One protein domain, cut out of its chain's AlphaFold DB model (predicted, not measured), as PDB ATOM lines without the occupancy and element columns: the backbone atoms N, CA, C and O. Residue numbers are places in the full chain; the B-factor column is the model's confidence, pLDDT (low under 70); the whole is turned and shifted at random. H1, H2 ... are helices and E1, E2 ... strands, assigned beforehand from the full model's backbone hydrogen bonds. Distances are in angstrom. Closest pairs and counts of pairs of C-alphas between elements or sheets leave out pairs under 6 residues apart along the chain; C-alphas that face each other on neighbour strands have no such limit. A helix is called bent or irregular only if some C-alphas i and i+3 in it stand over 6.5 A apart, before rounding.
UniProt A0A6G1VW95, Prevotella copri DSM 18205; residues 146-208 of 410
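Overview. This is residues 146 to 208 of the 410 residues of a protein of Prevotella copri DSM 18205 (UniProt A0A6G1VW95). Two small strand hairpins, E1 with E2 and E3 with E4, stand apart, with helices H1 and H2 near one end and a long loop, residues 180 to 193, swinging from H2 to the second hairpin. The printed part has 63 residues, in order H1 E1 E2 H2 E3 E4; both sheets are antiparallel, the class mixed. It is only just compact, close to loose: radius of gyration of the C-alphas 12.4 A, spans 32 by 26 by 19 A.

Arrangement. Start at H1, residues 146 to 150: it is close to but not clearly touching H2, residues 167 to 179, the closest C-alphas, of Ile 149 and Ile 170, being 7.6 A apart. In the hairpin of E1, residues 156 to 159, and E2, residues 162 to 165, antiparallel at 145 degrees, find N 157 and O 164 within hydrogen-bond range, 2.9 A. In that of E3, residues 194 to 196, and E4, residues 203 to 205, antiparallel at 146 degrees, find N 195 and O 204, 2.8 A. Every O i to N i+4 pair is within range in H1, 5 of 9 in H2.

Along the chain. Find C-alpha 146, opening H1, at (133.325, 146.755, 131.647). H2, 11.1 A long, is irregular: C-alphas 173 and 176 are 9.5 A apart. E4 ends at C-alpha 205, (144.826, 141.926, 112.403).

Size, cuts and confidence. The C-alphas farthest apart, of Ile 188 and Ser 199, are 34.2 A apart. H2 to E3 is a long link; the printed part has no cut. Residues 176 to 179 have pLDDT under 70.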
ATOM      1  N   SER A 146     132.503 146.453 132.831       81.56
ATOM      2  CA  SER A 146     133.325 146.755 131.647       81.56
ATOM      3  C   SER A 146     134.274 147.922 131.873       81.56
ATOM      4  O   SER A 146     135.452 147.817 131.553       81.56
ATOM      5  N   ALA A 147     133.786 149.036 132.427       82.19
ATOM      6  CA  ALA A 147     134.614 150.215 132.665       82.19
ATOM      7  C   ALA A 147     135.803 149.881 133.577       82.19
ATOM      8  O   ALA A 147     136.921 150.313 133.321       82.19
ATOM      9  N   LYS A 148     135.578 149.076 134.623       82.62
ATOM     10  CA  LYS A 148     136.642 148.626 135.534       82.62
ATOM     11  C   LYS A 148     137.658 147.726 134.840       82.62
ATOM     12  O   LYS A 148     138.837 147.843 135.145       82.62
ATOM     13  N   ILE A 149     137.205 146.850 133.942       84.25
ATOM     14  CA  ILE A 149     138.085 145.976 133.161       84.25
ATOM     15  C   ILE A 149     138.925 146.829 132.210       84.25
ATOM     16  O   ILE A 149     140.144 146.812 132.285       84.25
ATOM     17  N   TYR A 150     138.299 147.637 131.355       83.69
ATOM     18  CA  TYR A 150     139.016 148.356 130.298       83.69
ATOM     19  C   TYR A 150     139.853 149.543 130.796       83.69
ATOM     20  O   TYR A 150     140.780 149.956 130.103       83.69
ATOM     21  N   ASN A 151     139.588 150.065 131.998       84.50
ATOM     22  CA  ASN A 151     140.429 151.085 132.633       84.50
ATOM     23  C   ASN A 151     141.582 150.502 133.466       84.50
ATOM     24  O   ASN A 151     142.428 151.264 133.943       84.50
ATOM     25  N   ASP A 152     141.627 149.184 133.670       85.94
ATOM     26  CA  ASP A 152     142.714 148.542 134.398       85.94
ATOM     27  C   ASP A 152     144.000 148.602 133.579       85.94
ATOM     28  O   ASP A 152     144.097 147.993 132.525       85.94
ATOM     29  N   LYS A 153     145.011 149.325 134.065       86.38
ATOM     30  CA  LYS A 153     146.276 149.521 133.345       86.38
ATOM     31  C   LYS A 153     147.096 148.237 133.207       86.38
ATOM     32  O   LYS A 153     147.912 148.167 132.297       86.38
ATOM     33  N   GLU A 154     146.894 147.239 134.067       87.31
ATOM     34  CA  GLU A 154     147.704 146.011 134.072       87.31
ATOM     35  C   GLU A 154     147.439 145.109 132.860       87.31
ATOM     36  O   GLU A 154     148.332 144.385 132.409       87.31
ATOM     37  N   ILE A 155     146.227 145.173 132.300       88.06
ATOM     38  CA  ILE A 155     145.844 144.398 131.113       88.06
ATOM     39  C   ILE A 155     146.286 145.052 129.797       88.06
ATOM     40  O   ILE A 155     146.201 144.414 128.746       88.06
ATOM     41  N   TRP A 156     146.746 146.307 129.839       88.88
ATOM     42  CA  TRP A 156     147.249 147.004 128.660       88.88
ATOM     43  C   TRP A 156     148.709 146.648 128.399       88.88
ATOM     44  O   TRP A 156     149.528 146.545 129.312       88.88
ATOM     45  N   GLU A 157     149.036 146.491 127.125       88.31
ATOM     46  CA  GLU A 157     150.394 146.322 126.626       88.31
ATOM     47  C   GLU A 157     150.684 147.372 125.556       88.31
ATOM     48  O   GLU A 157     149.791 147.822 124.831       88.31
ATOM     49  N   ASP A 158     151.953 147.755 125.470       87.12
ATOM     50  CA  ASP A 158     152.476 148.641 124.440       87.12
ATOM     51  C   ASP A 158     153.187 147.804 123.368       87.12
ATOM     52  O   ASP A 158     153.930 146.870 123.673       87.12
ATOM     53  N   ASN A 159     152.957 148.130 122.097       82.94
ATOM     54  CA  ASN A 159     153.716 147.596 120.964       82.94
ATOM     55  C   ASN A 159     153.821 148.675 119.867       82.94
ATOM     56  O   ASN A 159     153.296 149.777 120.015       82.94
ATOM     57  N   ALA A 160     154.475 148.369 118.747       79.56
ATOM     58  CA  ALA A 160     154.670 149.268 117.611       79.56
ATOM     59  C   ALA A 160     153.359 149.832 117.025       79.56
ATOM     60  O   ALA A 160     153.361 150.921 116.462       79.56
ATOM     61  N   ILE A 161     152.237 149.118 117.181       79.88
ATOM     62  CA  ILE A 161     150.900 149.558 116.739       79.88
ATOM     63  C   ILE A 161     150.175 150.456 117.759       79.88
ATOM     64  O   ILE A 161     149.082 150.944 117.478       79.88
ATOM     65  N   GLY A 162     150.763 150.674 118.939       84.69
ATOM     66  CA  GLY A 162     150.181 151.425 120.049       84.69
ATOM     67  C   GLY A 162     149.740 150.546 121.222       84.69
ATOM     68  O   GLY A 162     150.197 149.412 121.386       84.69
ATOM     69  N   LYS A 163     148.855 151.106 122.053       87.44
ATOM     70  CA  LYS A 163     148.295 150.454 123.243       87.44
ATOM     71  C   LYS A 163     147.176 149.497 122.875       87.44
ATOM     72  O   LYS A 163     146.216 149.898 122.219       87.44
ATOM     73  N   TYR A 164     147.262 148.269 123.361       87.69
ATOM     74  CA  TYR A 164     146.234 147.254 123.170       87.69
ATOM     75  C   TYR A 164     145.968 146.490 124.461       87.69
ATOM     76  O   TYR A 164     146.756 146.507 125.403       87.69
ATOM     77  N   ILE A 165     144.821 145.827 124.495       88.06
ATOM     78  CA  ILE A 165     144.370 145.028 125.624       88.06
ATOM     79  C   ILE A 165     144.745 143.566 125.374       88.06
ATOM     80  O   ILE A 165     144.373 142.999 124.346       88.06
ATOM     81  N   ASN A 166     145.442 142.939 126.322       88.19
ATOM     82  CA  ASN A 166     145.767 141.518 126.250       88.19
ATOM     83  C   ASN A 166     144.620 140.672 126.835       88.19
ATOM     84  O   ASN A 166     144.359 140.699 128.039       88.19
ATOM     85  N   LEU A 167     143.952 139.894 125.977       86.44
ATOM     86  CA  LEU A 167     142.825 139.042 126.369       86.44
ATOM     87  C   LEU A 167     143.220 137.934 127.357       86.44
ATOM     88  O   LEU A 167     142.416 137.614 128.228       86.44
ATOM     89  N   ASN A 168     144.446 137.405 127.286       84.81
ATOM     90  CA  ASN A 168     144.918 136.388 128.232       84.81
ATOM     91  C   ASN A 168     145.050 136.985 129.634       84.81
ATOM     92  O   ASN A 168     144.518 136.427 130.582       84.81
ATOM     93  N   LYS A 169     145.629 138.189 129.758       87.56
ATOM     94  CA  LYS A 169     145.703 138.897 131.048       87.56
ATOM     95  C   LYS A 169     144.324 139.195 131.627       87.56
ATOM     96  O   LYS A 169     144.134 139.118 132.840       87.56
ATOM     97  N   ILE A 170     143.352 139.533 130.773       84.56
ATOM     98  CA  ILE A 170     141.974 139.690 131.241       84.56
ATOM     99  C   ILE A 170     141.416 138.356 131.730       84.56
ATOM    100  O   ILE A 170     140.812 138.324 132.798       84.56
ATOM    101  N   SER A 171     141.622 137.273 130.980       82.94
ATOM    102  CA  SER A 171     141.192 135.933 131.379       82.94
ATOM    103  C   SER A 171     141.810 135.523 132.719       82.94
ATOM    104  O   SER A 171     141.096 135.043 133.591       82.94
ATOM    105  N   ASP A 172     143.095 135.788 132.940       86.00
ATOM    106  CA  ASP A 172     143.788 135.433 134.182       86.00
ATOM    107  C   ASP A 172     143.262 136.228 135.388       86.00
ATOM    108  O   ASP A 172     143.065 135.679 136.472       86.00
ATOM    109  N   LYS A 173     143.004 137.530 135.211       86.25
ATOM    110  CA  LYS A 173     142.608 138.430 136.307       86.25
ATOM    111  C   LYS A 173     141.104 138.448 136.582       86.25
ATOM    112  O   LYS A 173     140.675 138.547 137.731       86.25
ATOM    113  N   TYR A 174     140.296 138.400 135.531       81.88
ATOM    114  CA  TYR A 174     138.841 138.549 135.597       81.88
ATOM    115  C   TYR A 174     138.094 137.248 135.282       81.88
ATOM    116  O   TYR A 174     136.874 137.193 135.471       81.88
ATOM    117  N   GLY A 175     138.796 136.194 134.857       78.75
ATOM    118  CA  GLY A 175     138.224 134.882 134.588       78.75
ATOM    119  C   GLY A 175     137.195 134.909 133.462       78.75
ATOM    120  O   GLY A 175     137.293 135.648 132.480       78.75
ATOM    121  N   THR A 176     136.128 134.142 133.662       68.38
ATOM    122  CA  THR A 176     134.996 134.020 132.737       68.38
ATOM    123  C   THR A 176     134.152 135.290 132.608       68.38
ATOM    124  O   THR A 176     133.221 135.315 131.808       68.38
ATOM    125  N   LYS A 177     134.457 136.380 133.329       66.12
ATOM    126  CA  LYS A 177     133.697 137.639 133.222       66.12
ATOM    127  C   LYS A 177     133.723 138.247 131.822       66.12
ATOM    128  O   LYS A 177     132.784 138.959 131.476       66.12
ATOM    129  N   LEU A 178     134.751 137.969 131.016       64.25
ATOM    130  CA  LEU A 178     134.804 138.421 129.621       64.25
ATOM    131  C   LEU A 178     133.937 137.570 128.674       64.25
ATOM    132  O   LEU A 178     133.623 138.020 127.576       64.25
ATOM    133  N   LEU A 179     133.511 136.376 129.106       64.44
ATOM    134  CA  LEU A 179     132.526 135.566 128.380       64.44
ATOM    135  C   LEU A 179     131.108 136.138 128.515       64.44
ATOM    136  O   LEU A 179     130.240 135.816 127.705       64.44
ATOM    137  N   ASP A 180     130.857 137.005 129.506       77.81
ATOM    138  CA  ASP A 180     129.593 137.734 129.575       77.81
ATOM    139  C   ASP A 180     129.567 138.808 128.481       77.81
ATOM    140  O   ASP A 180     130.306 139.796 128.515       77.81
ATOM    141  N   MET A 181     128.669 138.632 127.508       81.81
ATOM    142  CA  MET A 181     128.463 139.591 126.427       81.81
ATOM    143  C   MET A 181     128.146 140.998 126.942       81.81
ATOM    144  O   MET A 181     128.436 141.966 126.243       81.81
ATOM    145  N   GLU A 182     127.572 141.152 128.139       86.62
ATOM    146  CA  GLU A 182     127.318 142.462 128.751       86.62
ATOM    147  C   GLU A 182     128.601 143.235 129.060       86.62
ATOM    148  O   GLU A 182     128.539 144.457 129.211       86.62
ATOM    149  N   ASN A 183     129.739 142.542 129.146       86.81
ATOM    150  CA  ASN A 183     131.019 143.150 129.453       86.81
ATOM    151  C   ASN A 183     131.806 143.592 128.215       86.81
ATOM    152  O   ASN A 183     132.753 144.361 128.369       86.81
ATOM    153  N   LEU A 184     131.398 143.179 127.011       87.00
ATOM    154  CA  LEU A 184     132.053 143.559 125.757       87.00
ATOM    155  C   LEU A 184     131.882 145.054 125.430       87.00
ATOM    156  O   LEU A 184     130.883 145.665 125.830       87.00
ATOM    157  N   PRO A 185     132.804 145.649 124.644       86.38
ATOM    158  CA  PRO A 185     132.704 147.050 124.265       86.38
ATOM    159  C   PRO A 185     131.393 147.334 123.511       86.38
ATOM    160  O   PRO A 185     130.979 146.541 122.655       86.38
ATOM    161  N   PRO A 186     130.735 148.473 123.783       87.44
ATOM    162  CA  PRO A 186     129.557 148.895 123.036       87.44
ATOM    163  C   PRO A 186     129.816 148.968 121.528       87.44
ATOM    164  O   PRO A 186     130.858 149.445 121.086       87.44
ATOM    165  N   ALA A 187     128.819 148.578 120.727       86.25
ATOM    166  CA  ALA A 187     128.925 148.505 119.262       86.25
ATOM    167  C   ALA A 187     129.187 149.855 118.559       86.25
ATOM    168  O   ALA A 187     129.407 149.885 117.354       86.25
ATOM    169  N   ILE A 188     129.136 150.969 119.290       88.31
ATOM    170  CA  ILE A 188     129.487 152.300 118.778       88.31
ATOM    171  C   ILE A 188     130.983 152.535 118.652       88.31
ATOM    172  O   ILE A 188     131.401 153.427 117.913       88.31
ATOM    173  N   TYR A 189     131.786 151.780 119.397       85.88
ATOM    174  CA  TYR A 189     133.226 151.906 119.342       85.88
ATOM    175  C   TYR A 189     133.761 151.019 118.232       85.88
ATOM    176  O   TYR A 189     133.335 149.878 118.059       85.88
ATOM    177  N   LYS A 190     134.724 151.557 117.486       86.50
ATOM    178  CA  LYS A 190     135.513 150.767 116.550       86.50
ATOM    179  C   LYS A 190     136.548 149.989 117.349       86.50
ATOM    180  O   LYS A 190     137.267 150.574 118.154       86.50
ATOM    181  N   TRP A 191     136.616 148.691 117.115       86.00
ATOM    182  CA  TRP A 191     137.594 147.797 117.711       86.00
ATOM    183  C   TRP A 191     138.113 146.850 116.634       86.00
ATOM    184  O   TRP A 191     137.449 146.625 115.623       86.00
ATOM    185  N   GLN A 192     139.307 146.313 116.857       88.88
ATOM    186  CA  GLN A 192     139.925 145.320 115.993       88.88
ATOM    187  C   GLN A 192     140.612 144.276 116.871       88.88
ATOM    188  O   GLN A 192     141.234 144.618 117.878       88.88
ATOM    189  N   ILE A 193     140.459 143.003 116.510       90.12
ATOM    190  CA  ILE A 193     141.127 141.891 117.188       90.12
ATOM    191  C   ILE A 193     142.451 141.634 116.477       90.12
ATOM    192  O   ILE A 193     142.501 141.601 115.247       90.12
ATOM    193  N   TYR A 194     143.504 141.433 117.263       90.69
ATOM    194  CA  TYR A 194     144.826 141.064 116.776       90.69
ATOM    195  C   TYR A 194     145.208 139.694 117.328       90.69
ATOM    196  O   TYR A 194     145.078 139.447 118.527       90.69
ATOM    197  N   PHE A 195     145.706 138.823 116.459       89.56
ATOM    198  CA  PHE A 195     146.255 137.523 116.829       89.56
ATOM    199  C   PHE A 195     147.763 137.632 116.970       89.56
ATOM    200  O   PHE A 195     148.421 138.277 116.156       89.56
ATOM    201  N   ARG A 196     148.316 136.983 117.993       88.50
ATOM    202  CA  ARG A 196     149.763 136.880 118.176       88.50
ATOM    203  C   ARG A 196     150.259 135.630 117.461       88.50
ATOM    204  O   ARG A 196     149.822 134.529 117.781       88.50
ATOM    205  N   ARG A 197     151.167 135.800 116.505       87.31
ATOM    206  CA  ARG A 197     151.804 134.682 115.809       87.31
ATOM    207  C   ARG A 197     152.832 134.011 116.717       87.31
ATOM    208  O   ARG A 197     153.664 134.694 117.303       87.31
ATOM    209  N   GLU A 198     152.810 132.685 116.809       86.06
ATOM    210  CA  GLU A 198     153.719 131.944 117.700       86.06
ATOM    211  C   GLU A 198     155.197 132.072 117.303       86.06
ATOM    212  O   GLU A 198     156.063 132.129 118.169       86.06
ATOM    213  N   SER A 199     155.495 132.160 116.004       87.38
ATOM    214  CA  SER A 199     156.872 132.134 115.496       87.38
ATOM    215  C   SER A 199     157.679 133.394 115.812       87.38
ATOM    216  O   SER A 199     158.870 133.306 116.084       87.38
ATOM    217  N   ASP A 200     157.055 134.570 115.727       86.88
ATOM    218  CA  ASP A 200     157.735 135.871 115.806       86.88
ATOM    219  C   ASP A 200     157.025 136.874 116.730       86.88
ATOM    220  O   ASP A 200     157.442 138.025 116.829       86.88
ATOM    221  N   SER A 201     155.955 136.457 117.422       83.69
ATOM    222  CA  SER A 201     155.113 137.317 118.269       83.69
ATOM    223  C   SER A 201     154.526 138.540 117.553       83.69
ATOM    224  O   SER A 201     154.049 139.472 118.208       83.69
ATOM    225  N   SER A 202     154.516 138.539 116.217       86.94
ATOM    226  CA  SER A 202     153.894 139.599 115.431       86.94
ATOM    227  C   SER A 202     152.381 139.620 115.650       86.94
ATOM    228  O   SER A 202     151.743 138.587 115.877       86.94
ATOM    229  N   LEU A 203     151.806 140.825 115.622       89.12
ATOM    230  CA  LEU A 203     150.369 141.036 115.764       89.12
ATOM    231  C   LEU A 203     149.724 141.110 114.381       89.12
ATOM    232  O   LEU A 203     149.994 142.026 113.608       89.12
ATOM    233  N   ILE A 204     148.851 140.149 114.093       90.31
ATOM    234  CA  ILE A 204     148.143 140.011 112.823       90.31
ATOM    235  C   ILE A 204     146.694 140.470 113.026       90.31
ATOM    236  O   ILE A 204     145.987 139.879 113.848       90.31
ATOM    237  N   PRO A 205     146.219 141.505 112.313       91.50
ATOM    238  CA  PRO A 205     144.826 141.926 112.403       91.50
ATOM    239  C   PRO A 205     143.865 140.833 111.913       91.50
ATOM    240  O   PRO A 205     144.123 140.177 110.906       91.50
ATOM    241  N   PHE A 206     142.704 140.682 112.559       91.31
ATOM    242  CA  PHE A 206     141.658 139.734 112.140       91.31
ATOM    243  C   PHE A 206     141.276 139.906 110.655       91.31
ATOM    244  O   PHE A 206     141.050 138.935 109.933       91.31
ATOM    245  N   ASP A 207     141.263 141.146 110.164       89.75
ATOM    246  CA  ASP A 207     140.879 141.455 108.786       89.75
ATOM    247  C   ASP A 207     141.886 140.969 107.739       89.75
ATOM    248  O   ASP A 207     141.527 140.874 106.566       89.75
ATOM    249  N   THR A 208     143.115 140.612 108.119       92.12
ATOM    250  CA  THR A 208     144.105 140.051 107.182       92.12
ATOM    251  C   THR A 208     144.096 138.526 107.144       92.12
ATOM    252  O   THR A 208     144.845 137.943 106.365       92.12
TER     253      THR A 208